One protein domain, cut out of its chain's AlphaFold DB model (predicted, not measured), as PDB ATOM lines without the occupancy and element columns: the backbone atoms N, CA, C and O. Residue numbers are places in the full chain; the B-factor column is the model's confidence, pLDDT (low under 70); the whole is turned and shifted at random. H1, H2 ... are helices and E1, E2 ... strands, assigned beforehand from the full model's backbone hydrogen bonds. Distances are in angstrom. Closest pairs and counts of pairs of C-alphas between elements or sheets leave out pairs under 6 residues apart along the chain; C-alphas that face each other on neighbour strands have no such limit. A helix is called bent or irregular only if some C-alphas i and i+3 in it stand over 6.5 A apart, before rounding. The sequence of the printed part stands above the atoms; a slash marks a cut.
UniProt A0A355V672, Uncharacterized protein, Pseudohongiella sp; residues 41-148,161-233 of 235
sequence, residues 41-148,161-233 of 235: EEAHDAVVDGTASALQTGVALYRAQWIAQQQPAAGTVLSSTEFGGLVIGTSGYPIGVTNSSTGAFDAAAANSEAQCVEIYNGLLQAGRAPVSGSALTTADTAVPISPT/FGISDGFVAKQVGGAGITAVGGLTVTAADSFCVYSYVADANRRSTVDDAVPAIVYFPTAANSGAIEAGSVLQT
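AT A GLANCE: This is residues 41 to 148 and 161 to 233 of the 235 residues of an uncharacterized protein of Pseudohongiella sp (UniProt A0A355V672). A strongly twisted sheet of five strands has one face covered by the long helix H1, which runs along its strands near the E5 edge, and by the shorter H3, which crosses E2 slantwise. Past the sheet, the later part of H1, the long loop of residues 69 to 96 and the small helix H2 form one end of the domain, while tiny H4 is on the sheet's opposite face. The printed part has 181 residues, under half of them in named elements, in the order H1 H2 H3 E1 H4 E2 E3 E4 E5; the class is mixed, helices and strands. The mixed sheet runs E1 E2 E3 E4 E5, and the whole is compact, with a radius of gyration of the C-alphas of 15.4 A and spans of 48 by 36 by 29 A.

HOW THE PARTS SIT: H1, residues 41 to 68, touches H3, residues 112 to 123, with its residues 55 to 62 alone; the closest C-alphas are those of Gly 58 and Leu 123, 4.8 A apart, and the lines are about perpendicular at 84 degrees. H2, residues 97 to 102, is irregular, with C-alphas 98 and 101 8.8 A apart; it touches H3, the closest C-alphas being those of Thr 98 and Gln 115, 6.0 A. E1, residues 131 to 133, is parallel to E2, residues 167 to 172, with N 169 and O 132 at 2.9 A, within hydrogen-bond range. E2, E3, residues 191 to 196, E4, residues 211 to 215, and E5, residues 230 to 233, form a meander of three hairpins, each strand the antiparallel neighbour of the one before; N 170 and O 193 are at 2.9 A, N 194 and O 213 at 2.8 A, N 214 and O 231 at 2.8 A. H1 is on the sheet at a height of 9.3 A, over E4 and along it, at 1 degrees on the local plane; the closest C-alphas of the two are those of Ala 52 and Ile 213, 6.2 A. H3, on the same face at a height of 7.6 A, is over E2, at 45 degrees on the local plane, and only just over E3, on which 3 of its C-alphas fall. H4, residues 138 to 141, is on the opposite face. Every O i to N i+4 pair is within hydrogen-bond range in H1, 7 of 8 in H3 and 0 of 2 in H2, where 1 of 3 O i to N i+3 pairs is; H4 is too short for an i+4 pair.

IN THESE COORDINATES: H1 begins at C-alpha 41, (173.182, 187.531, 179.840), and is 40.6 A long. H3 measures 17.3 A, E2 15.5 A and E3 16.5 A. E5 ends at C-alpha 233, (157.107, 188.675, 176.428).

THE WHOLE: The farthest C-alphas, of Gln 70 and Asp 207, are 48.0 A apart. Residues 149 to 160 are not printed, and 13.5 A separate C-alphas 148 and 161. The links H1 to H2, E2 to E3, E3 to E4 and E4 to E5 are long. The mean pLDDT of the printed part is 76.0; 59 residues are under 70, among them 133 to 148 and 200 to 208.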
ATOM      1  N   GLU A  41     174.620 187.800 179.941       82.75
ATOM      2  CA  GLU A  41     173.182 187.531 179.840       82.75
ATOM      3  C   GLU A  41     172.362 188.647 180.504       82.75
ATOM      4  O   GLU A  41     171.480 189.231 179.874       82.75
ATOM      5  N   GLU A  42     172.748 189.054 181.719       86.12
ATOM      6  CA  GLU A  42     172.142 190.193 182.425       86.12
ATOM      7  C   GLU A  42     172.229 191.496 181.611       86.12
ATOM      8  O   GLU A  42     171.304 192.311 181.617       86.12
ATOM      9  N   ALA A  43     173.333 191.710 180.887       87.19
ATOM     10  CA  ALA A  43     173.494 192.878 180.025       87.19
ATOM     11  C   ALA A  43     172.546 192.843 178.816       87.19
ATOM     12  O   ALA A  43     172.015 193.887 178.433       87.19
ATOM     13  N   HIS A  44     172.318 191.668 178.225       85.88
ATOM     14  CA  HIS A  44     171.360 191.496 177.134       85.88
ATOM     15  C   HIS A  44     169.921 191.751 177.603       85.88
ATOM     16  O   HIS A  44     169.198 192.512 176.954       85.88
ATOM     17  N   ASP A  45     169.538 191.215 178.762       88.00
ATOM     18  CA  ASP A  45     168.215 191.447 179.353       88.00
ATOM     19  C   ASP A  45     167.996 192.931 179.682       88.00
ATOM     20  O   ASP A  45     166.972 193.514 179.316       88.00
ATOM     21  N   ALA A  46     169.013 193.601 180.234       90.50
ATOM     22  CA  ALA A  46     168.962 195.038 180.498       90.50
ATOM     23  C   ALA A  46     168.764 195.883 179.222       90.50
ATOM     24  O   ALA A  46     168.109 196.931 179.268       90.50
ATOM     25  N   VAL A  47     169.303 195.451 178.074       89.69
ATOM     26  CA  VAL A  47     169.063 196.117 176.782       89.69
ATOM     27  C   VAL A  47     167.604 195.973 176.363       89.69
ATOM     28  O   VAL A  47     167.015 196.952 175.891       89.69
ATOM     29  N   VAL A  48     167.003 194.796 176.542       90.31
ATOM     30  CA  VAL A  48     165.595 194.573 176.195       90.31
ATOM     31  C   VAL A  48     164.668 195.380 177.095       90.31
ATOM     32  O   VAL A  48     163.824 196.113 176.578       90.31
ATOM     33  N   ASP A  49     164.883 195.347 178.407       92.69
ATOM     34  CA  ASP A  49     164.103 196.118 179.384       92.69
ATOM     35  C   ASP A  49     164.213 197.629 179.154       92.69
ATOM     36  O   ASP A  49     163.213 198.362 179.154       92.69
ATOM     37  N   GLY A  50     165.434 198.106 178.892       93.56
ATOM     38  CA  GLY A  50     165.687 199.502 178.557       93.56
ATOM     39  C   GLY A  50     164.982 199.919 177.267       93.56
ATOM     40  O   GLY A  50     164.372 200.988 177.208       93.56
ATOM     41  N   THR A  51     165.005 199.058 176.248       93.62
ATOM     42  CA  THR A  51     164.358 199.322 174.956       93.62
ATOM     43  C   THR A  51     162.834 199.304 175.073       93.62
ATOM     44  O   THR A  51     162.175 200.184 174.521       93.62
ATOM     45  N   ALA A  52     162.263 198.369 175.835       93.69
ATOM     46  CA  ALA A  52     160.824 198.296 176.084       93.69
ATOM     47  C   ALA A  52     160.311 199.553 176.801       93.69
ATOM     48  O   ALA A  52     159.349 200.182 176.353       93.69
ATOM     49  N   SER A  53     161.013 199.975 177.856       94.38
ATOM     50  CA  SER A  53     160.696 201.195 178.610       94.38
ATOM     51  C   SER A  53     160.811 202.454 177.743       94.38
ATOM     52  O   SER A  53     159.973 203.362 177.811       94.38
ATOM     53  N   ALA A  54     161.836 202.510 176.888       94.88
ATOM     54  CA  ALA A  54     162.033 203.610 175.954       94.88
ATOM     55  C   ALA A  54     160.935 203.650 174.880       94.88
ATOM     56  O   ALA A  54     160.432 204.732 174.579       94.88
ATOM     57  N   LEU A  55     160.500 202.496 174.358       94.88
ATOM     58  CA  LEU A  55     159.374 202.411 173.427       94.88
ATOM     59  C   LEU A  55     158.079 202.884 174.086       94.88
ATOM     60  O   LEU A  55     157.395 203.730 173.518       94.88
ATOM     61  N   GLN A  56     157.772 202.418 175.299       95.12
ATOM     62  CA  GLN A  56     156.591 202.864 176.041       95.12
ATOM     63  C   GLN A  56     156.596 204.386 176.248       95.12
ATOM     64  O   GLN A  56     155.586 205.057 176.020       95.12
ATOM     65  N   THR A  57     157.750 204.946 176.613       95.44
ATOM     66  CA  THR A  57     157.920 206.397 176.772       95.44
ATOM     67  C   THR A  57     157.756 207.135 175.441       95.44
ATOM     68  O   THR A  57     157.068 208.154 175.386       95.44
ATOM     69  N   GLY A  58     158.341 206.620 174.357       94.88
ATOM     70  CA  GLY A  58     158.222 207.193 173.016       94.88
ATOM     71  C   GLY A  58     156.777 207.206 172.517       94.88
ATOM     72  O   GLY A  58     156.301 208.237 172.043       94.88
ATOM     73  N   VAL A  59     156.043 206.102 172.700       95.31
ATOM     74  CA  VAL A  59     154.612 206.010 172.368       95.31
ATOM     75  C   VAL A  59     153.797 207.019 173.182       95.31
ATOM     76  O   VAL A  59     152.948 207.717 172.621       95.31
ATOM     77  N   ALA A  60     154.060 207.141 174.486       95.06
ATOM     78  CA  ALA A  60     153.370 208.099 175.346       95.06
ATOM     79  C   ALA A  60     153.641 209.556 174.928       95.06
ATOM     80  O   ALA A  60     152.714 210.367 174.889       95.06
ATOM     81  N   LEU A  61     154.883 209.886 174.564       94.81
ATOM     82  CA  LEU A  61     155.252 211.222 174.095       94.81
ATOM     83  C   LEU A  61     154.605 211.549 172.743       94.81
ATOM     84  O   LEU A  61     154.050 212.637 172.578       94.81
ATOM     85  N   TYR A  62     154.611 210.596 171.809       94.88
ATOM     86  CA  TYR A  62     153.909 210.726 170.531       94.88
ATOM     87  C   TYR A  62     152.420 211.010 170.760       94.88
ATOM     88  O   TYR A  62     151.853 211.958 170.212       94.88
ATOM     89  N   ARG A  63     151.788 210.232 171.646       94.50
ATOM     90  CA  ARG A  63     150.382 210.409 172.013       94.50
ATOM     91  C   ARG A  63     150.114 211.780 172.634       94.50
ATOM     92  O   ARG A  63     149.109 212.411 172.306       94.50
ATOM     93  N   ALA A  64     151.000 212.256 173.505       94.81
ATOM     94  CA  ALA A  64     150.887 213.576 174.116       94.81
ATOM     95  C   ALA A  64     150.959 214.696 173.066       94.81
ATOM     96  O   ALA A  64     150.145 215.620 173.105       94.81
ATOM     97  N   GLN A  65     151.868 214.592 172.091       93.75
ATOM     98  CA  GLN A  65     151.954 215.561 170.997       93.75
ATOM     99  C   GLN A  65     150.701 215.531 170.110       93.75
ATOM    100  O   GLN A  65     150.191 216.591 169.750       93.75
ATOM    101  N   TRP A  66     150.148 214.352 169.816       94.25
ATOM    102  CA  TRP A  66     148.891 214.233 169.069       94.25
ATOM    103  C   TRP A  66     147.724 214.951 169.764       94.25
ATOM    104  O   TRP A  66     146.974 215.687 169.121       94.25
ATOM    105  N   ILE A  67     147.605 214.816 171.089       94.56
ATOM    106  CA  ILE A  67     146.604 215.555 171.877       94.56
ATOM    107  C   ILE A  67     146.888 217.065 171.838       94.56
ATOM    108  O   ILE A  67     145.967 217.857 171.638       94.56
ATOM    109  N   ALA A  68     148.152 217.473 171.984       94.81
ATOM    110  CA  ALA A  68     148.550 218.881 171.960       94.81
ATOM    111  C   ALA A  68     148.248 219.568 170.615       94.81
ATOM    112  O   ALA A  68     147.917 220.753 170.589       94.81
ATOM    113  N   GLN A  69     148.304 218.824 169.508       93.94
ATOM    114  CA  GLN A  69     147.966 219.304 168.164       93.94
ATOM    115  C   GLN A  69     146.462 219.244 167.839       93.94
ATOM    116  O   GLN A  69     146.082 219.372 166.679       93.94
ATOM    117  N   GLN A  70     145.596 219.089 168.847       94.25
ATOM    118  CA  GLN A  70     144.136 219.014 168.686       94.25
ATOM    119  C   GLN A  70     143.666 217.779 167.907       94.25
ATOM    120  O   GLN A  70     142.676 217.840 167.182       94.25
ATOM    121  N   GLN A  71     144.349 216.648 168.098       93.12
ATOM    122  CA  GLN A  71     143.932 215.343 167.577       93.12
ATOM    123  C   GLN A  71     143.748 215.333 166.047       93.12
ATOM    124  O   GLN A  71     142.658 215.032 165.553       93.12
ATOM    125  N   PRO A  72     144.804 215.661 165.278       90.25
ATOM    126  CA  PRO A  72     144.746 215.628 163.822       90.25
ATOM    127  C   PRO A  72     144.328 214.244 163.306       90.25
ATOM    128  O   PRO A  72     144.545 213.215 163.956       90.25
ATOM    129  N   ALA A  73     143.696 214.240 162.131       89.50
ATOM    130  CA  ALA A  73     143.100 213.047 161.544       89.50
ATOM    131  C   ALA A  73     144.142 211.950 161.263       89.50
ATOM    132  O   ALA A  73     145.313 212.227 160.992       89.50
ATOM    133  N   ALA A  74     143.694 210.695 161.280       87.94
ATOM    134  CA  ALA A  74     144.527 209.564 160.894       87.94
ATOM    135  C   ALA A  74     145.069 209.728 159.461       87.94
ATOM    136  O   ALA A  74     144.424 210.335 158.605       87.94
ATOM    137  N   GLY A  75     146.265 209.200 159.211       86.12
ATOM    138  CA  GLY A  75     146.969 209.350 157.934       86.12
ATOM    139  C   GLY A  75     147.752 210.660 157.791       86.12
ATOM    140  O   GLY A  75     148.397 210.881 156.768       86.12
ATOM    141  N   THR A  76     147.740 211.523 158.811       88.31
ATOM    142  CA  THR A  76     148.586 212.725 158.854       88.31
ATOM    143  C   THR A  76     149.925 212.443 159.540       88.31
ATOM    144  O   THR A  76     150.015 211.631 160.462       88.31
ATOM    145  N   VAL A  77     150.990 213.100 159.073       89.88
ATOM    146  CA  VAL A  77     152.308 213.081 159.730       89.88
ATOM    147  C   VAL A  77     152.240 213.976 160.964       89.88
ATOM    148  O   VAL A  77     151.949 215.163 160.827       89.88
ATOM    149  N   LEU A  78     152.527 213.431 162.151       88.31
ATOM    150  CA  LEU A  78     152.451 214.206 163.399       88.31
ATOM    151  C   LEU A  78     153.607 215.210 163.534       88.31
ATOM    152  O   LEU A  78     153.410 216.359 163.931       88.31
ATOM    153  N   SER A  79     154.824 214.769 163.210       85.12
ATOM    154  CA  SER A  79     156.031 215.598 163.206       85.12
ATOM    155  C   SER A  79     157.054 215.006 162.243       85.12
ATOM    156  O   SER A  79     157.471 213.855 162.383       85.12
ATOM    157  N   SER A  80     157.484 215.796 161.257       78.50
ATOM    158  CA  SER A  80     158.469 215.369 160.256       78.50
ATOM    159  C   SER A  80     159.890 215.245 160.814       78.50
ATOM    160  O   SER A  80     160.748 214.674 160.150       78.50
ATOM    161  N   THR A  81     160.155 215.791 162.005       81.38
ATOM    162  CA  THR A  81     161.509 215.885 162.576       81.38
ATOM    163  C   THR A  81     161.684 215.144 163.898       81.38
ATOM    164  O   THR A  81     162.760 214.610 164.131       81.38
ATOM    165  N   GLU A  82     160.669 215.103 164.765       82.94
ATOM    166  CA  GLU A  82     160.824 214.554 166.128       82.94
ATOM    167  C   GLU A  82     160.581 213.047 166.193       82.94
ATOM    168  O   GLU A  82     161.209 212.360 166.989       82.94
ATOM    169  N   PHE A  83     159.710 212.536 165.321       87.81
ATOM    170  CA  PHE A  83     159.294 211.135 165.309       87.81
ATOM    171  C   PHE A  83     159.602 210.448 163.984       87.81
ATOM    172  O   PHE A  83     158.850 209.588 163.545       87.81
ATOM    173  N   GLY A  84     160.651 210.876 163.277       85.56
ATOM    174  CA  GLY A  84     161.023 210.280 161.988       85.56
ATOM    175  C   GLY A  84     159.926 210.348 160.916       85.56
ATOM    176  O   GLY A  84     159.914 209.521 160.010       85.56
ATOM    177  N   GLY A  85     158.987 211.296 161.022       87.31
ATOM    178  CA  GLY A  85     157.859 211.414 160.097       87.31
ATOM    179  C   GLY A  85     156.723 210.419 160.335       87.31
ATOM    180  O   GLY A  85     155.865 210.296 159.465       87.31
ATOM    181  N   LEU A  86     156.691 209.738 161.486       91.00
ATOM    182  CA  LEU A  86     155.649 208.767 161.814       91.00
ATOM    183  C   LEU A  86     154.237 209.340 161.676       91.00
ATOM    184  O   LEU A  86     153.935 210.478 162.067       91.00
ATOM    185  N   VAL A  87     153.357 208.494 161.156       91.00
ATOM    186  CA  VAL A  87     151.989 208.854 160.801       91.00
ATOM    187  C   VAL A  87     151.020 208.421 161.881       91.00
ATOM    188  O   VAL A  87     151.259 207.475 162.626       91.00
ATOM    189  N   ILE A  88     149.925 209.160 161.992       90.94
ATOM    190  CA  ILE A  88     148.901 208.949 163.002       90.94
ATOM    191  C   ILE A  88     147.983 207.815 162.549       90.94
ATOM    192  O   ILE A  88     147.334 207.908 161.505       90.94
ATOM    193  N   GLY A  89     147.910 206.750 163.345       88.75
ATOM    194  CA  GLY A  89     146.934 205.681 163.166       88.75
ATOM    195  C   GLY A  89     145.523 206.108 163.575       88.75
ATOM    196  O   GLY A  89     145.330 207.117 164.253       88.75
ATOM    197  N   THR A  90     144.516 205.310 163.228       85.56
ATOM    198  CA  THR A  90     143.105 205.552 163.605       85.56
ATOM    199  C   THR A  90     142.883 205.697 165.111       85.56
ATOM    200  O   THR A  90     142.053 206.494 165.541       85.56
ATOM    201  N   SER A  91     143.654 204.977 165.927       85.94
ATOM    202  CA  SER A  91     143.617 205.091 167.388       85.94
ATOM    203  C   SER A  91     144.434 206.272 167.933       85.94
ATOM    204  O   SER A  91     144.447 206.484 169.142       85.94
ATOM    205  N   GLY A  92     145.091 207.059 167.072       89.31
ATOM    206  CA  GLY A  92     145.952 208.199 167.409       89.31
ATOM    207  C   GLY A  92     147.308 207.805 168.012       89.31
ATOM    208  O   GLY A  92     147.858 208.537 168.838       89.31
ATOM    209  N   TYR A  93     147.793 206.622 167.647       92.25
ATOM    210  CA  TYR A  93     149.102 206.071 167.992       92.25
ATOM    211  C   TYR A  93     149.958 205.948 166.726       92.25
ATOM    212  O   TYR A  93     149.394 205.916 165.627       92.25
ATOM    213  N   PRO A  94     151.296 205.936 166.853       92.00
ATOM    214  CA  PRO A  94     152.177 205.966 165.696       92.00
ATOM    215  C   PRO A  94     152.043 204.702 164.845       92.00
ATOM    216  O   PRO A  94     152.089 203.580 165.343       92.00
ATOM    217  N   ILE A  95     151.945 204.909 163.540       87.94
ATOM    218  CA  ILE A  95     152.064 203.879 162.513       87.94
ATOM    219  C   ILE A  95     153.225 204.235 161.576       87.94
ATOM    220  O   ILE A  95     153.596 205.405 161.441       87.94
ATOM    221  N   GLY A  96     153.804 203.221 160.930       86.06
ATOM    222  CA  GLY A  96     154.896 203.413 159.974       86.06
ATOM    223  C   GLY A  96     154.506 204.280 158.773       86.06
ATOM    224  O   GLY A  96     153.324 204.428 158.439       86.06
ATOM    225  N   VAL A  97     155.515 204.832 158.101       78.88
ATOM    226  CA  VAL A  97     155.366 205.723 156.947       78.88
ATOM    227  C   VAL A  97     155.059 204.980 155.638       78.88
ATOM    228  O   VAL A  97     154.480 205.545 154.710       78.88
ATOM    229  N   THR A  98     155.395 203.690 155.558       69.88
ATOM    230  CA  THR A  98     155.305 202.918 154.305       69.88
ATOM    231  C   THR A  98     153.863 202.589 153.842       69.88
ATOM    232  O   THR A  98     153.674 202.229 152.687       69.88
ATOM    233  N   ASN A  99     152.814 202.832 154.651       60.25
ATOM    234  CA  ASN A  99     151.389 202.697 154.250       60.25
ATOM    235  C   ASN A  99     150.488 203.862 154.727       60.25
ATOM    236  O   ASN A  99     149.294 203.709 154.981       60.25
ATOM    237  N   SER A 100     151.057 205.060 154.865       62.31
ATOM    238  CA  SER A 100     150.440 206.196 155.565       62.31
ATOM    239  C   SER A 100     149.151 206.775 154.993       62.31
ATOM    240  O   SER A 100     148.438 207.466 155.715       62.31
ATOM    241  N   SER A 101     148.834 206.545 153.719       60.47
ATOM    242  CA  SER A 101     147.768 207.290 153.032       60.47
ATOM    243  C   SER A 101     146.360 207.037 153.587       60.47
ATOM    244  O   SER A 101     145.461 207.832 153.332       60.47
ATOM    245  N   THR A 102     146.155 205.952 154.341       64.69
ATOM    246  CA  THR A 102     144.855 205.568 154.919       64.69
ATOM    247  C   THR A 102     144.799 205.689 156.443       64.69
ATOM    248  O   THR A 102     143.729 205.510 157.022       64.69
ATOM    249  N   GLY A 103     145.925 205.962 157.118       70.62
ATOM    250  CA  GLY A 103     146.001 205.886 158.581       70.62
ATOM    251  C   GLY A 103     145.812 204.468 159.140       70.62
ATOM    252  O   GLY A 103     145.576 204.310 160.340       70.62
ATOM    253  N   ALA A 104     145.879 203.444 158.281       77.12
ATOM    254  CA  ALA A 104     145.711 202.049 158.655       77.12
ATOM    255  C   ALA A 104     147.064 201.386 158.940       77.12
ATOM    256  O   ALA A 104     148.047 201.588 158.227       77.12
ATOM    257  N   PHE A 105     147.087 200.561 159.982       80.62
ATOM    258  CA  PHE A 105     148.179 199.639 160.257       80.62
ATOM    259  C   PHE A 105     147.771 198.264 159.720       80.62
ATOM    260  O   PHE A 105     147.007 197.556 160.371       80.62
ATOM    261  N   ASP A 106     148.191 197.937 158.495       70.88
ATOM    262  CA  ASP A 106     147.717 196.756 157.763       70.88
ATOM    263  C   ASP A 106     148.880 195.821 157.407       70.88
ATOM    264  O   ASP A 106     149.841 196.222 156.753       70.88
ATOM    265  N   ALA A 107     148.790 194.566 157.851       62.19
ATOM    266  CA  ALA A 107     149.786 193.532 157.584       62.19
ATOM    267  C   ALA A 107     149.700 192.951 156.159       62.19
ATOM    268  O   ALA A 107     150.598 192.213 155.754       62.19
ATOM    269  N   ALA A 108     148.645 193.270 155.397       57.38
ATOM    270  CA  ALA A 108     148.413 192.758 154.045       57.38
ATOM    271  C   ALA A 108     149.217 193.480 152.944       57.38
ATOM    272  O   ALA A 108     149.199 193.050 151.787       57.38
ATOM    273  N   ALA A 109     149.919 194.567 153.270       53.16
ATOM    274  CA  ALA A 109     150.747 195.306 152.322       53.16
ATOM    275  C   ALA A 109     152.157 194.699 152.180       53.16
ATOM    276  O   ALA A 109     152.763 194.254 153.154       53.16
ATOM    277  N   ALA A 110     152.721 194.738 150.967       47.00
ATOM    278  CA  ALA A 110     154.141 194.455 150.756       47.00
ATOM    279  C   ALA A 110     154.992 195.462 151.559       47.00
ATOM    280  O   ALA A 110     154.764 196.667 151.453       47.00
ATOM    281  N   ASN A 111     155.979 194.977 152.324       60.09
ATOM    282  CA  ASN A 111     156.817 195.751 153.260       60.09
ATOM    283  C   ASN A 111     156.132 196.178 154.574       60.09
ATOM    284  O   ASN A 111     156.521 197.185 155.166       60.09
ATOM    285  N   SER A 112     155.141 195.432 155.060       68.44
ATOM    286  CA  SER A 112     154.535 195.660 156.380       68.44
ATOM    287  C   SER A 112     155.594 195.656 157.505       68.44
ATOM    288  O   SER A 112     155.607 196.525 158.375       68.44
ATOM    289  N   GLU A 113     156.631 194.818 157.415       72.75
ATOM    290  CA  GLU A 113     157.746 194.824 158.375       72.75
ATOM    291  C   GLU A 113     158.514 196.155 158.428       72.75
ATOM    292  O   GLU A 113     159.042 196.519 159.484       72.75
ATOM    293  N   ALA A 114     158.546 196.917 157.328       79.38
ATOM    294  CA  ALA A 114     159.164 198.240 157.308       79.38
ATOM    295  C   ALA A 114     158.431 199.214 158.241       79.38
ATOM    296  O   ALA A 114     159.080 200.051 158.864       79.38
ATOM    297  N   GLN A 115     157.116 199.057 158.432       84.12
ATOM    298  CA  GLN A 115     156.357 199.915 159.339       84.12
ATOM    299  C   GLN A 115     156.806 199.749 160.790       84.12
ATOM    300  O   GLN A 115     156.952 200.739 161.505       84.12
ATOM    301  N   CYS A 116     157.082 198.520 161.225       86.44
ATOM    302  CA  CYS A 116     157.610 198.267 162.565       86.44
ATOM    303  C   CYS A 116     159.027 198.826 162.733       86.44
ATOM    304  O   CYS A 116     159.342 199.444 163.747       86.44
ATOM    305  N   VAL A 117     159.877 198.688 161.715       85.94
ATOM    306  CA  VAL A 117     161.218 199.298 161.710       85.94
ATOM    307  C   VAL A 117     161.137 200.820 161.820       85.94
ATOM    308  O   VAL A 117     161.880 201.428 162.589       85.94
ATOM    309  N   GLU A 118     160.230 201.447 161.079       88.69
ATOM    310  CA  GLU A 118     159.997 202.891 161.104       88.69
ATOM    311  C   GLU A 118     159.480 203.357 162.463       88.69
ATOM    312  O   GLU A 118     159.995 204.338 162.996       88.69
ATOM    313  N   ILE A 119     158.516 202.641 163.054       91.12
ATOM    314  CA  ILE A 119     157.989 202.932 164.396       91.12
ATOM    315  C   ILE A 119     159.118 202.876 165.423       91.12
ATOM    316  O   ILE A 119     159.325 203.835 166.166       91.12
ATOM    317  N   TYR A 120     159.896 201.794 165.428       91.31
ATOM    318  CA  TYR A 120     161.035 201.648 166.328       91.31
ATOM    319  C   TYR A 120     162.046 202.785 166.143       91.31
ATOM    320  O   TYR A 120     162.483 203.407 167.110       91.31
ATOM    321  N   ASN A 121     162.388 203.107 164.895       89.62
ATOM    322  CA  ASN A 121     163.373 204.135 164.582       89.62
ATOM    323  C   ASN A 121     162.894 205.566 164.852       89.62
ATOM    324  O   ASN A 121     163.724 206.424 165.150       89.62
ATOM    325  N   GLY A 122     161.594 205.823 164.721       90.38
ATOM    326  CA  GLY A 122     160.987 207.128 164.957       90.38
ATOM    327  C   GLY A 122     160.705 207.399 166.432       90.38
ATOM    328  O   GLY A 122     160.792 208.545 166.855       90.38
ATOM    329  N   LEU A 123     160.407 206.371 167.235       92.50
ATOM    330  CA  LEU A 123     160.137 206.539 168.668       92.50
ATOM    331  C   LEU A 123     161.398 206.530 169.531       92.50
ATOM    332  O   LEU A 123     161.434 207.179 170.576       92.50
ATOM    333  N   LEU A 124     162.428 205.796 169.115       91.06
ATOM    334  CA  LEU A 124     163.673 205.682 169.862       91.06
ATOM    335  C   LEU A 124     164.732 206.635 169.299       91.06
ATOM    336  O   LEU A 124     165.010 206.642 168.102       91.06
ATOM    337  N   GLN A 125     165.377 207.412 170.170       78.38
ATOM    338  CA  GLN A 125     166.417 208.375 169.788       78.38
ATOM    339  C   GLN A 125     167.739 207.693 169.372       78.38
ATOM    340  O   GLN A 125     167.868 206.465 169.364       78.38
ATOM    341  N   ALA A 126     168.736 208.498 168.985       74.06
ATOM    342  CA  ALA A 126     170.073 208.015 168.642       74.06
ATOM    343  C   ALA A 126     170.720 207.250 169.817       74.06
ATOM    344  O   ALA A 126     170.574 207.646 170.971       74.06
ATOM    345  N   GLY A 127     171.447 206.167 169.517       72.50
ATOM    346  CA  GLY A 127     172.093 205.303 170.521       72.50
ATOM    347  C   GLY A 127     171.300 204.050 170.915       72.50
ATOM    348  O   GLY A 127     171.773 203.272 171.738       72.50
ATOM    349  N   ARG A 128     170.120 203.830 170.321       82.75
ATOM    350  CA  ARG A 128     169.353 202.579 170.445       82.75
ATOM    351  C   ARG A 128     170.066 201.387 169.797       82.75
ATOM    352  O   ARG A 128     170.830 201.564 168.846       82.75
ATOM    353  N   ALA A 129     169.736 200.178 170.248       84.06
ATOM    354  CA  ALA A 129     170.122 198.957 169.547       84.06
ATOM    355  C   ALA A 129     169.550 198.962 168.113       84.06
ATOM    356  O   ALA A 129     168.416 199.427 167.932       84.06
ATOM    357  N   PRO A 130     170.294 198.472 167.101       82.50
ATOM    358  CA  PRO A 130     169.809 198.443 165.725       82.50
ATOM    359  C   PRO A 130     168.536 197.607 165.613       82.50
ATOM    360  O   PRO A 130     168.317 196.684 166.395       82.50
ATOM    361  N   VAL A 131     167.711 197.920 164.617       82.50
ATOM    362  CA  VAL A 131     166.564 197.095 164.243       82.50
ATOM    363  C   VAL A 131     166.585 196.862 162.742       82.50
ATOM    364  O   VAL A 131     166.957 197.759 161.982       82.50
ATOM    365  N   SER A 132     166.162 195.681 162.307       76.88
ATOM    366  CA  SER A 132     165.947 195.395 160.886       76.88
ATOM    367  C   SER A 132     164.590 194.739 160.648       76.88
ATOM    368  O   SER A 132     164.063 194.049 161.521       76.88
ATOM    369  N   GLY A 133     164.028 194.968 159.459       65.19
ATOM    370  CA  GLY A 133     162.764 194.372 159.017       65.19
ATOM    371  C   GLY A 133     162.980 192.910 158.655       65.19
ATOM    372  O   GLY A 133     163.990 192.572 158.038       65.19
ATOM    373  N   SER A 134     162.091 192.041 159.126       62.62
ATOM    374  CA  SER A 134     162.427 190.633 159.313       62.62
ATOM    375  C   SER A 134     162.224 189.704 158.109       62.62
ATOM    376  O   SER A 134     161.328 189.892 157.291       62.62
ATOM    377  N   ALA A 135     163.022 188.627 158.129       50.06
ATOM    378  CA  ALA A 135     162.821 187.326 157.489       50.06
ATOM    379  C   ALA A 135     161.951 186.346 158.330       50.06
ATOM    380  O   ALA A 135     161.850 185.174 157.984       50.06
ATOM    381  N   LEU A 136     161.338 186.805 159.433       51.00
ATOM    382  CA  LEU A 136     160.403 186.057 160.286       51.00
ATOM    383  C   LEU A 136     159.116 185.791 159.515       51.00
ATOM    384  O   LEU A 136     158.536 186.679 158.877       51.00
ATOM    385  N   THR A 137     158.620 184.577 159.660       55.41
ATOM    386  CA  THR A 137     157.302 184.162 159.204       55.41
ATOM    387  C   THR A 137     156.266 184.381 160.307       55.41
ATOM    388  O   THR A 137     156.585 184.564 161.478       55.41
ATOM    389  N   THR A 138     154.986 184.354 159.944       54.75
ATOM    390  CA  THR A 138     153.856 184.417 160.889       54.75
ATOM    391  C   THR A 138     153.852 183.233 161.877       54.75
ATOM    392  O   THR A 138     153.234 183.312 162.934       54.75
ATOM    393  N   ALA A 139     154.549 182.133 161.562       53.03
ATOM    394  CA  ALA A 139     154.672 180.974 162.446       53.03
ATOM    395  C   ALA A 139     155.632 181.230 163.624       53.03
ATOM    396  O   ALA A 139     155.352 180.781 164.733       53.03
ATOM    397  N   ASP A 140     156.679 182.034 163.416       53.06
ATOM    398  CA  ASP A 140     157.735 182.313 164.407       53.06
ATOM    399  C   ASP A 140     157.262 183.226 165.560       53.06
ATOM    400  O   ASP A 140     157.986 183.472 166.520       53.06
ATOM    401  N   THR A 141     156.038 183.761 165.471       52.34
ATOM    402  CA  THR A 141     155.453 184.689 166.456       52.34
ATOM    403  C   THR A 141     154.438 184.041 167.401       52.34
ATOM    404  O   THR A 141     153.985 184.704 168.331       52.34
ATOM    405  N   ALA A 142     154.053 182.777 167.170       43.12
ATOM    406  CA  ALA A 142     152.935 182.140 167.874       43.12
ATOM    407  C   ALA A 142     153.327 181.167 169.000       43.12
ATOM    408  O   ALA A 142     152.505 180.948 169.883       43.12
ATOM    409  N   VAL A 143     154.519 180.562 168.961       39.22
ATOM    410  CA  VAL A 143     155.070 179.582 169.929       39.22
ATOM    411  C   VAL A 143     156.418 179.099 169.373       39.22
ATOM    412  O   VAL A 143     156.575 179.107 168.147       39.22
ATOM    413  N   PRO A 144     157.357 178.640 170.219       38.53
ATOM    414  CA  PRO A 144     158.669 178.249 169.759       38.53
ATOM    415  C   PRO A 144     158.630 176.915 169.003       38.53
ATOM    416  O   PRO A 144     158.576 175.840 169.598       38.53
ATOM    417  N   ILE A 145     158.612 176.964 167.673       33.38
ATOM    418  CA  ILE A 145     158.862 175.819 166.793       33.38
ATOM    419  C   ILE A 145     159.709 176.294 165.622       33.38
ATOM    420  O   ILE A 145     159.563 177.435 165.204       33.38
ATOM    421  N   SER A 146     160.606 175.415 165.161       33.69
ATOM    422  CA  SER A 146     161.712 175.659 164.224       33.69
ATOM    423  C   SER A 146     161.575 176.873 163.316       33.69
ATOM    424  O   SER A 146     160.505 177.025 162.724       33.69
ATOM    425  N   PRO A 147     162.682 177.608 163.038       31.38
ATOM    426  CA  PRO A 147     162.703 178.414 161.834       31.38
ATOM    427  C   PRO A 147     162.302 177.459 160.719       31.38
ATOM    428  O   PRO A 147     162.974 176.453 160.462       31.38
ATOM    429  N   THR A 148     161.160 177.716 160.092       32.16
ATOM    430  CA  THR A 148     160.909 177.113 158.798       32.16
ATOM    431  C   THR A 148     161.854 177.833 157.853       32.16
ATOM    432  O   THR A 148     161.475 178.701 157.075       32.16
ATOM    433  N   PHE A 161     170.713 185.414 161.035       45.31
ATOM    434  CA  PHE A 161     170.144 186.746 160.840       45.31
ATOM    435  C   PHE A 161     171.330 187.656 160.510       45.31
ATOM    436  O   PHE A 161     172.273 187.707 161.303       45.31
ATOM    437  N   GLY A 162     171.348 188.321 159.348       40.59
ATOM    438  CA  GLY A 162     172.443 189.213 158.913       40.59
ATOM    439  C   GLY A 162     172.624 190.451 159.806       40.59
ATOM    440  O   GLY A 162     173.137 191.478 159.379       40.59
ATOM    441  N   ILE A 163     172.136 190.347 161.034       46.88
ATOM    442  CA  ILE A 163     171.992 191.297 162.103       46.88
ATOM    443  C   ILE A 163     172.603 190.552 163.295       46.88
ATOM    444  O   ILE A 163     171.970 189.712 163.936       46.88
ATOM    445  N   SER A 164     173.896 190.766 163.509       50.81
ATOM    446  CA  SER A 164     174.593 190.377 164.740       50.81
ATOM    447  C   SER A 164     174.246 191.291 165.910       50.81
ATOM    448  O   SER A 164     174.623 190.993 167.034       50.81
ATOM    449  N   ASP A 165     173.540 192.393 165.650       60.94
ATOM    450  CA  ASP A 165     173.437 193.506 166.581       60.94
ATOM    451  C   ASP A 165     171.984 193.985 166.685       60.94
ATOM    452  O   ASP A 165     171.480 194.696 165.817       60.94
ATOM    453  N   GLY A 166     171.304 193.610 167.768       77.06
ATOM    454  CA  GLY A 166     170.047 194.222 168.204       77.06
ATOM    455  C   GLY A 166     168.777 193.417 167.925       77.06
ATOM    456  O   GLY A 166     168.681 192.239 168.272       77.06
ATOM    457  N   PHE A 167     167.769 194.100 167.383       82.06
ATOM    458  CA  PHE A 167     166.396 193.621 167.263       82.06
ATOM    459  C   PHE A 167     166.010 193.275 165.826       82.06
ATOM    460  O   PHE A 167     166.457 193.879 164.848       82.06
ATOM    461  N   VAL A 168     165.079 192.341 165.709       80.38
ATOM    462  CA  VAL A 168     164.414 191.982 164.462       80.38
ATOM    463  C   VAL A 168     162.933 192.310 164.593       80.38
ATOM    464  O   VAL A 168     162.291 191.889 165.550       80.38
ATOM    465  N   ALA A 169     162.395 193.072 163.642       81.31
ATOM    466  CA  ALA A 169     161.013 193.536 163.656       81.31
ATOM    467  C   ALA A 169     160.138 192.735 162.689       81.31
ATOM    468  O   ALA A 169     160.403 192.701 161.483       81.31
ATOM    469  N   LYS A 170     159.053 192.152 163.198       79.56
ATOM    470  CA  LYS A 170     158.008 191.510 162.399       79.56
ATOM    471  C   LYS A 170     156.679 192.215 162.626       79.56
ATOM    472  O   LYS A 170     156.249 192.363 163.767       79.56
ATOM    473  N   GLN A 171     156.014 192.612 161.544       81.19
ATOM    474  CA  GLN A 171     154.597 192.938 161.624       81.19
ATOM    475  C   GLN A 171     153.800 191.640 161.573       81.19
ATOM    476  O   GLN A 171     153.990 190.804 160.688       81.19
ATOM    477  N   VAL A 172     152.905 191.484 162.532       77.00
ATOM    478  CA  VAL A 172     151.976 190.370 162.612       77.00
ATOM    479  C   VAL A 172     150.589 190.924 162.365       77.00
ATOM    480  O   VAL A 172     150.187 191.894 163.001       77.00
ATOM    481  N   GLY A 173     149.857 190.312 161.446       70.56
ATOM    482  CA  GLY A 173     148.434 190.558 161.281       70.56
ATOM    483  C   GLY A 173     147.778 189.419 160.518       70.56
ATOM    484  O   GLY A 173     148.434 188.700 159.761       70.56
ATOM    485  N   GLY A 174     146.477 189.248 160.732       58.50
ATOM    486  CA  GLY A 174     145.673 188.247 160.039       58.50
ATOM    487  C   GLY A 174     145.335 187.008 160.870       58.50
ATOM    488  O   GLY A 174     145.946 186.693 161.892       58.50
ATOM    489  N   ALA A 175     144.292 186.315 160.416       53.34
ATOM    490  CA  ALA A 175     143.673 185.208 161.122       53.34
ATOM    491  C   ALA A 175     144.622 184.014 161.297       53.34
ATOM    492  O   ALA A 175     145.108 183.457 160.317       53.34
ATOM    493  N   GLY A 176     144.833 183.590 162.546       56.44
ATOM    494  CA  GLY A 176     145.552 182.351 162.861       56.44
ATOM    495  C   GLY A 176     146.436 182.416 164.102       56.44
ATOM    496  O   GLY A 176     146.692 181.372 164.694       56.44
ATOM    497  N   ILE A 177     146.851 183.610 164.539       62.75
ATOM    498  CA  ILE A 177     147.619 183.766 165.781       62.75
ATOM    499  C   ILE A 177     146.679 184.102 166.932       62.75
ATOM    500  O   ILE A 177     145.969 185.105 166.902       62.75
ATOM    501  N   THR A 178     146.684 183.237 167.944       64.38
ATOM    502  CA  THR A 178     145.890 183.401 169.170       64.38
ATOM    503  C   THR A 178     146.744 183.638 170.413       64.38
ATOM    504  O   THR A 178     146.203 183.903 171.487       64.38
ATOM    505  N   ALA A 179     148.071 183.523 170.294       69.38
ATOM    506  CA  ALA A 179     149.005 183.775 171.379       69.38
ATOM    507  C   ALA A 179     150.364 184.280 170.866       69.38
ATOM    508  O   ALA A 179     150.768 183.901 169.773       69.38
ATOM    509  N   VAL A 180     151.055 185.096 171.663       70.31
ATOM    510  CA  VAL A 180     152.455 185.520 171.469       70.31
ATOM    511  C   VAL A 180     153.146 185.421 172.824       70.31
ATOM    512  O   VAL A 180     152.781 186.156 173.736       70.31
ATOM    513  N   GLY A 181     154.071 184.475 173.004       67.56
ATOM    514  CA  GLY A 181     154.790 184.299 174.276       67.56
ATOM    515  C   GLY A 181     153.886 184.204 175.521       67.56
ATOM    516  O   GLY A 181     154.140 184.801 176.567       67.56
ATOM    517  N   GLY A 182     152.753 183.505 175.389       70.50
ATOM    518  CA  GLY A 182     151.746 183.359 176.449       70.50
ATOM    519  C   GLY A 182     150.734 184.508 176.571       70.50
ATOM    520  O   GLY A 182     149.737 184.352 177.278       70.50
ATOM    521  N   LEU A 183     150.915 185.624 175.856       70.94
ATOM    522  CA  LEU A 183     149.907 186.678 175.725       70.94
ATOM    523  C   LEU A 183     148.821 186.231 174.750       70.94
ATOM    524  O   LEU A 183     149.112 185.998 173.582       70.94
ATOM    525  N   THR A 184     147.569 186.159 175.191       73.00
ATOM    526  CA  THR A 184     146.441 185.865 174.302       73.00
ATOM    527  C   THR A 184     146.119 187.072 173.416       73.00
ATOM    528  O   THR A 184     145.756 188.144 173.898       73.00
ATOM    529  N   VAL A 185     146.233 186.890 172.102       69.62
ATOM    530  CA  VAL A 185     145.919 187.903 171.078       69.62
ATOM    531  C   VAL A 185     144.778 187.400 170.203       69.62
ATOM    532  O   VAL A 185     144.573 186.192 170.094       69.62
ATOM    533  N   THR A 186     143.984 188.288 169.604       63.69
ATOM    534  CA  THR A 186     142.900 187.857 168.709       63.69
ATOM    535  C   THR A 186     143.271 188.057 167.246       63.69
ATOM    536  O   THR A 186     143.985 188.983 166.885       63.69
ATOM    537  N   ALA A 187     142.731 187.188 166.389       55.22
ATOM    538  CA  ALA A 187     142.949 187.112 164.939       55.22
ATOM    539  C   ALA A 187     142.726 188.419 164.136       55.22
ATOM    540  O   ALA A 187     142.984 188.441 162.933       55.22
ATOM    541  N   ALA A 188     142.204 189.474 164.765       55.22
ATOM    542  CA  ALA A 188     141.884 190.753 164.139       55.22
ATOM    543  C   ALA A 188     142.929 191.850 164.411       55.22
ATOM    544  O   ALA A 188     142.817 192.942 163.853       55.22
ATOM    545  N   ASP A 189     143.934 191.578 165.243       66.44
ATOM    546  CA  ASP A 189     144.833 192.612 165.741       66.44
ATOM    547  C   ASP A 189     146.137 192.599 164.938       66.44
ATOM    548  O   ASP A 189     146.792 191.564 164.808       66.44
ATOM    549  N   SER A 190     146.505 193.751 164.376       79.69
ATOM    550  CA  SER A 190     147.810 193.938 163.740       79.69
ATOM    551  C   SER A 190     148.762 194.605 164.731       79.69
ATOM    552  O   SER A 190     148.440 195.656 165.285       79.69
ATOM    553  N   PHE A 191     149.930 194.010 164.958       82.69
ATOM    554  CA  PHE A 191     150.920 194.475 165.934       82.69
ATOM    555  C   PHE A 191     152.356 194.258 165.445       82.69
ATOM    556  O   PHE A 191     152.602 193.548 164.471       82.69
ATOM    557  N   CYS A 192     153.313 194.891 166.121       86.75
ATOM    558  CA  CYS A 192     154.741 194.698 165.881       86.75
ATOM    559  C   CYS A 192     155.345 193.814 166.965       86.75
ATOM    560  O   CYS A 192     155.121 194.066 168.146       86.75
ATOM    561  N   VAL A 193     156.157 192.840 166.568       85.12
ATOM    562  CA  VAL A 193     157.007 192.049 167.461       85.12
ATOM    563  C   VAL A 193     158.461 192.412 167.185       85.12
ATOM    564  O   VAL A 193     158.906 192.351 166.038       85.12
ATOM    565  N   TYR A 194     159.189 192.796 168.229       86.31
ATOM    566  CA  TYR A 194     160.623 193.060 168.201       86.31
ATOM    567  C   TYR A 194     161.338 191.986 169.013       86.31
ATOM    568  O   TYR A 194     161.318 192.034 170.242       86.31
ATOM    569  N   SER A 195     161.970 191.034 168.338       82.31
ATOM    570  CA  SER A 195     162.723 189.955 168.983       82.31
ATOM    571  C   SER A 195     164.192 190.344 169.089       82.31
ATOM    572  O   SER A 195     164.773 190.829 168.114       82.31
ATOM    573  N   TYR A 196     164.798 190.153 170.258       82.88
ATOM    574  CA  TYR A 196     166.216 190.438 170.456       82.88
ATOM    575  C   TYR A 196     167.073 189.252 170.006       82.88
ATOM    576  O   TYR A 196     166.973 188.170 170.572       82.88
ATOM    577  N   VAL A 197     167.919 189.452 168.990       74.81
ATOM    578  CA  VAL A 197     168.714 188.374 168.354       74.81
ATOM    579  C   VAL A 197     170.226 188.611 168.431       74.81
ATOM    580  O   VAL A 197     170.998 187.936 167.748       74.81
ATOM    581  N   ALA A 198     170.654 189.595 169.229       72.19
ATOM    582  CA  ALA A 198     172.074 189.880 169.447       72.19
ATOM    583  C   ALA A 198     172.753 188.824 170.338       72.19
ATOM    584  O   ALA A 198     173.974 188.686 170.310       72.19
ATOM    585  N   ASP A 199     171.966 188.079 171.116       71.56
ATOM    586  CA  ASP A 199     172.444 186.938 171.885       71.56
ATOM    587  C   ASP A 199     172.505 185.695 170.984       71.56
ATOM    588  O   ASP A 199     171.498 185.233 170.441       71.56
ATOM    589  N   ALA A 200     173.712 185.152 170.810       65.44
ATOM    590  CA  ALA A 200     173.945 183.968 169.994       65.44
ATOM    591  C   ALA A 200     173.301 182.701 170.579       65.44
ATOM    592  O   ALA A 200     172.963 181.804 169.806       65.44
ATOM    593  N   ASN A 201     173.117 182.637 171.902       64.88
ATOM    594  CA  ASN A 201     172.468 181.512 172.570       64.88
ATOM    595  C   ASN A 201     170.945 181.581 172.440       64.88
ATOM    596  O   ASN A 201     170.310 180.544 172.402       64.88
ATOM    597  N   ARG A 202     170.357 182.775 172.306       63.28
ATOM    598  CA  ARG A 202     168.897 182.977 172.214       63.28
ATOM    599  C   ARG A 202     168.440 183.324 170.796       63.28
ATOM    600  O   ARG A 202     167.518 184.107 170.585       63.28
ATOM    601  N   ARG A 203     169.114 182.760 169.793       61.44
ATOM    602  CA  ARG A 203     168.807 183.003 168.373       61.44
ATOM    603  C   ARG A 203     167.746 182.061 167.802       61.44
ATOM    604  O   ARG A 203     167.303 182.277 166.676       61.44
ATOM    605  N   SER A 204     167.372 181.025 168.551       56.47
ATOM    606  CA  SER A 204     166.413 179.996 168.152       56.47
ATOM    607  C   SER A 204     165.171 180.059 169.036       56.47
ATOM    608  O   SER A 204     165.226 179.740 170.218       56.47
ATOM    609  N   THR A 205     164.029 180.414 168.458       51.84
ATOM    610  CA  THR A 205     162.716 180.369 169.117       51.84
ATOM    611  C   THR A 205     162.184 178.934 169.115       51.84
ATOM    612  O   THR A 205     161.139 178.679 168.546       51.84
ATOM    613  N   VAL A 206     162.924 177.939 169.593       49.88
ATOM    614  CA  VAL A 206     162.465 176.525 169.600       49.88
ATOM    615  C   VAL A 206     162.688 175.909 170.963       49.88
ATOM    616  O   VAL A 206     161.808 175.238 171.490       49.88
ATOM    617  N   ASP A 207     163.851 176.202 171.533       48.22
ATOM    618  CA  ASP A 207     164.294 175.666 172.812       48.22
ATOM    619  C   ASP A 207     164.679 176.778 173.805       48.22
ATOM    620  O   ASP A 207     164.764 176.515 175.004       48.22
ATOM    621  N   ASP A 208     164.836 178.024 173.334       60.25
ATOM    622  CA  ASP A 208     165.284 179.159 174.139       60.25
ATOM    623  C   ASP A 208     164.194 180.228 174.248       60.25
ATOM    624  O   ASP A 208     163.586 180.619 173.253       60.25
ATOM    625  N   ALA A 209     163.973 180.724 175.468       71.69
ATOM    626  CA  ALA A 209     163.053 181.821 175.743       71.69
ATOM    627  C   ALA A 209     163.640 183.132 175.194       71.69
ATOM    628  O   ALA A 209     164.453 183.786 175.854       71.69
ATOM    629  N   VAL A 210     163.250 183.512 173.975       76.44
ATOM    630  CA  VAL A 210     163.790 184.714 173.323       76.44
ATOM    631  C   VAL A 210     163.016 185.937 173.806       76.44
ATOM    632  O   VAL A 210     161.806 186.019 173.580       76.44
ATOM    633  N   PRO A 211     163.664 186.923 174.448       82.38
ATOM    634  CA  PRO A 211     162.965 188.103 174.926       82.38
ATOM    635  C   PRO A 211     162.498 188.963 173.743       82.38
ATOM    636  O   PRO A 211     163.251 189.271 172.811       82.38
ATOM    637  N   ALA A 212     161.229 189.355 173.790       84.19
ATOM    638  CA  ALA A 212     160.563 190.106 172.743       84.19
ATOM    639  C   ALA A 212     159.715 191.247 173.310       84.19
ATOM    640  O   ALA A 212     159.188 191.195 174.423       84.19
ATOM    641  N   ILE A 213     159.561 192.293 172.503       90.06
ATOM    642  CA  ILE A 213     158.718 193.448 172.800       90.06
ATOM    643  C   ILE A 213     157.587 193.473 171.780       90.06
ATOM    644  O   ILE A 213     157.834 193.471 170.575       90.06
ATOM    645  N   VAL A 214     156.348 193.531 172.253       88.38
ATOM    646  CA  VAL A 214     155.152 193.591 171.415       88.38
ATOM    647  C   VAL A 214     154.521 194.968 171.532       88.38
ATOM    648  O   VAL A 214     154.242 195.440 172.633       88.38
ATOM    649  N   TYR A 215     154.299 195.619 170.394       91.00
ATOM    650  CA  TYR A 215     153.656 196.925 170.308       91.00
ATOM    651  C   TYR A 215     152.333 196.841 169.546       91.00
ATOM    652  O   TYR A 215     152.307 196.403 168.394       91.00
ATOM    653  N   PHE A 216     151.257 197.328 170.168       88.25
ATOM    654  CA  PHE A 216     149.905 197.331 169.611       88.25
ATOM    655  C   PHE A 216     149.489 198.753 169.201       88.25
ATOM    656  O   PHE A 216     149.075 199.536 170.054       88.25
ATOM    657  N   PRO A 217     149.565 199.136 167.915       86.44
ATOM    658  CA  PRO A 217     149.155 200.472 167.468       86.44
ATOM    659  C   PRO A 217     147.637 200.691 167.526       86.44
ATOM    660  O   PRO A 217     147.171 201.824 167.654       86.44
ATOM    661  N   THR A 218     146.856 199.615 167.462       81.19
ATOM    662  CA  THR A 218     145.395 199.623 167.573       81.19
ATOM    663  C   THR A 218     144.952 198.730 168.724       81.19
ATOM    664  O   THR A 218     145.652 197.787 169.083       81.19
ATOM    665  N   ALA A 219     143.793 199.027 169.312       68.56
ATOM    666  CA  ALA A 219     143.252 198.220 170.402       68.56
ATOM    667  C   ALA A 219     142.901 196.817 169.904       68.56
ATOM    668  O   ALA A 219     142.392 196.671 168.789       68.56
ATOM    669  N   ALA A 220     143.135 195.818 170.752       63.00
ATOM    670  CA  ALA A 220     142.709 194.465 170.462       63.00
ATOM    671  C   ALA A 220     141.203 194.309 170.669       63.00
ATOM    672  O   ALA A 220     140.628 194.859 171.614       63.00
ATOM    673  N   ASN A 221     140.561 193.469 169.860       59.34
ATOM    674  CA  ASN A 221     139.139 193.148 170.043       59.34
ATOM    675  C   ASN A 221     138.857 192.307 171.308       59.34
ATOM    676  O   ASN A 221     137.700 192.066 171.649       59.34
ATOM    677  N   SER A 222     139.899 191.870 172.024       57.00
ATOM    678  CA  SER A 222     139.815 191.076 173.256       57.00
ATOM    679  C   SER A 222     139.536 191.888 174.526       57.00
ATOM    680  O   SER A 222     139.325 191.300 175.585       57.00
ATOM    681  N   GLY A 223     139.558 193.226 174.461       60.66
ATOM    682  CA  GLY A 223     139.313 194.114 175.607       60.66
ATOM    683  C   GLY A 223     140.410 194.122 176.685       60.66
ATOM    684  O   GLY A 223     140.351 194.950 177.587       60.66
ATOM    685  N   ALA A 224     141.411 193.239 176.592       67.56
ATOM    686  CA  ALA A 224     142.534 193.149 177.529       67.56
ATOM    687  C   ALA A 224     143.767 193.966 177.096       67.56
ATOM    688  O   ALA A 224     144.651 194.212 177.910       67.56
ATOM    689  N   ILE A 225     143.836 194.376 175.824       77.31
ATOM    690  CA  ILE A 225     144.984 195.082 175.244       77.31
ATOM    691  C   ILE A 225     144.494 196.403 174.647       77.31
ATOM    692  O   ILE A 225     143.725 196.428 173.681       77.31
ATOM    693  N   GLU A 226     144.939 197.509 175.236       85.19
ATOM    694  CA  GLU A 226     144.613 198.856 174.772       85.19
ATOM    695  C   GLU A 226     145.517 199.282 173.609       85.19
ATOM    696  O   GLU A 226     146.657 198.827 173.472       85.19
ATOM    697  N   ALA A 227     145.013 200.198 172.778       87.50
ATOM    698  CA  ALA A 227     145.824 200.826 171.745       87.50
ATOM    699  C   ALA A 227     147.015 201.561 172.383       87.50
ATOM    700  O   ALA A 227     146.878 202.229 173.406       87.50
ATOM    701  N   GLY A 228     148.183 201.448 171.763       88.31
ATOM    702  CA  GLY A 228     149.433 202.010 172.256       88.31
ATOM    703  C   GLY A 228     150.146 201.186 173.324       88.31
ATOM    704  O   GLY A 228     151.174 201.638 173.826       88.31
ATOM    705  N   SER A 229     149.632 200.014 173.697       89.31
ATOM    706  CA  SER A 229     150.309 199.159 174.671       89.31
ATOM    707  C   SER A 229     151.635 198.623 174.122       89.31
ATOM    708  O   SER A 229     151.757 198.249 172.952       89.31
ATOM    709  N   VAL A 230     152.640 198.614 174.997       91.62
ATOM    710  CA  VAL A 230     153.957 198.012 174.778       91.62
ATOM    711  C   VAL A 230     154.128 196.968 175.869       91.62
ATOM    712  O   VAL A 230     154.087 197.311 177.049       91.62
ATOM    713  N   LEU A 231     154.263 195.703 175.483       89.19
ATOM    714  CA  LEU A 231     154.323 194.566 176.398       89.19
ATOM    715  C   LEU A 231     155.604 193.776 176.146       89.19
ATOM    716  O   LEU A 231     155.970 193.539 174.999       89.19
ATOM    717  N   GLN A 232     156.273 193.355 177.212       89.31
ATOM    718  CA  GLN A 232     157.385 192.415 177.113       89.31
ATOM    719  C   GLN A 232     156.862 190.988 177.228       89.31
ATOM    720  O   GLN A 232     155.936 190.709 177.991       89.31
ATOM    721  N   THR A 233     157.451 190.093 176.451       83.62
ATOM    722  CA  THR A 233     157.107 188.675 176.428       83.62
ATOM    723  C   THR A 233     158.336 187.853 176.051       83.62
ATOM    724  O   THR A 233     159.360 188.407 175.655       83.62
TER     725      THR A 233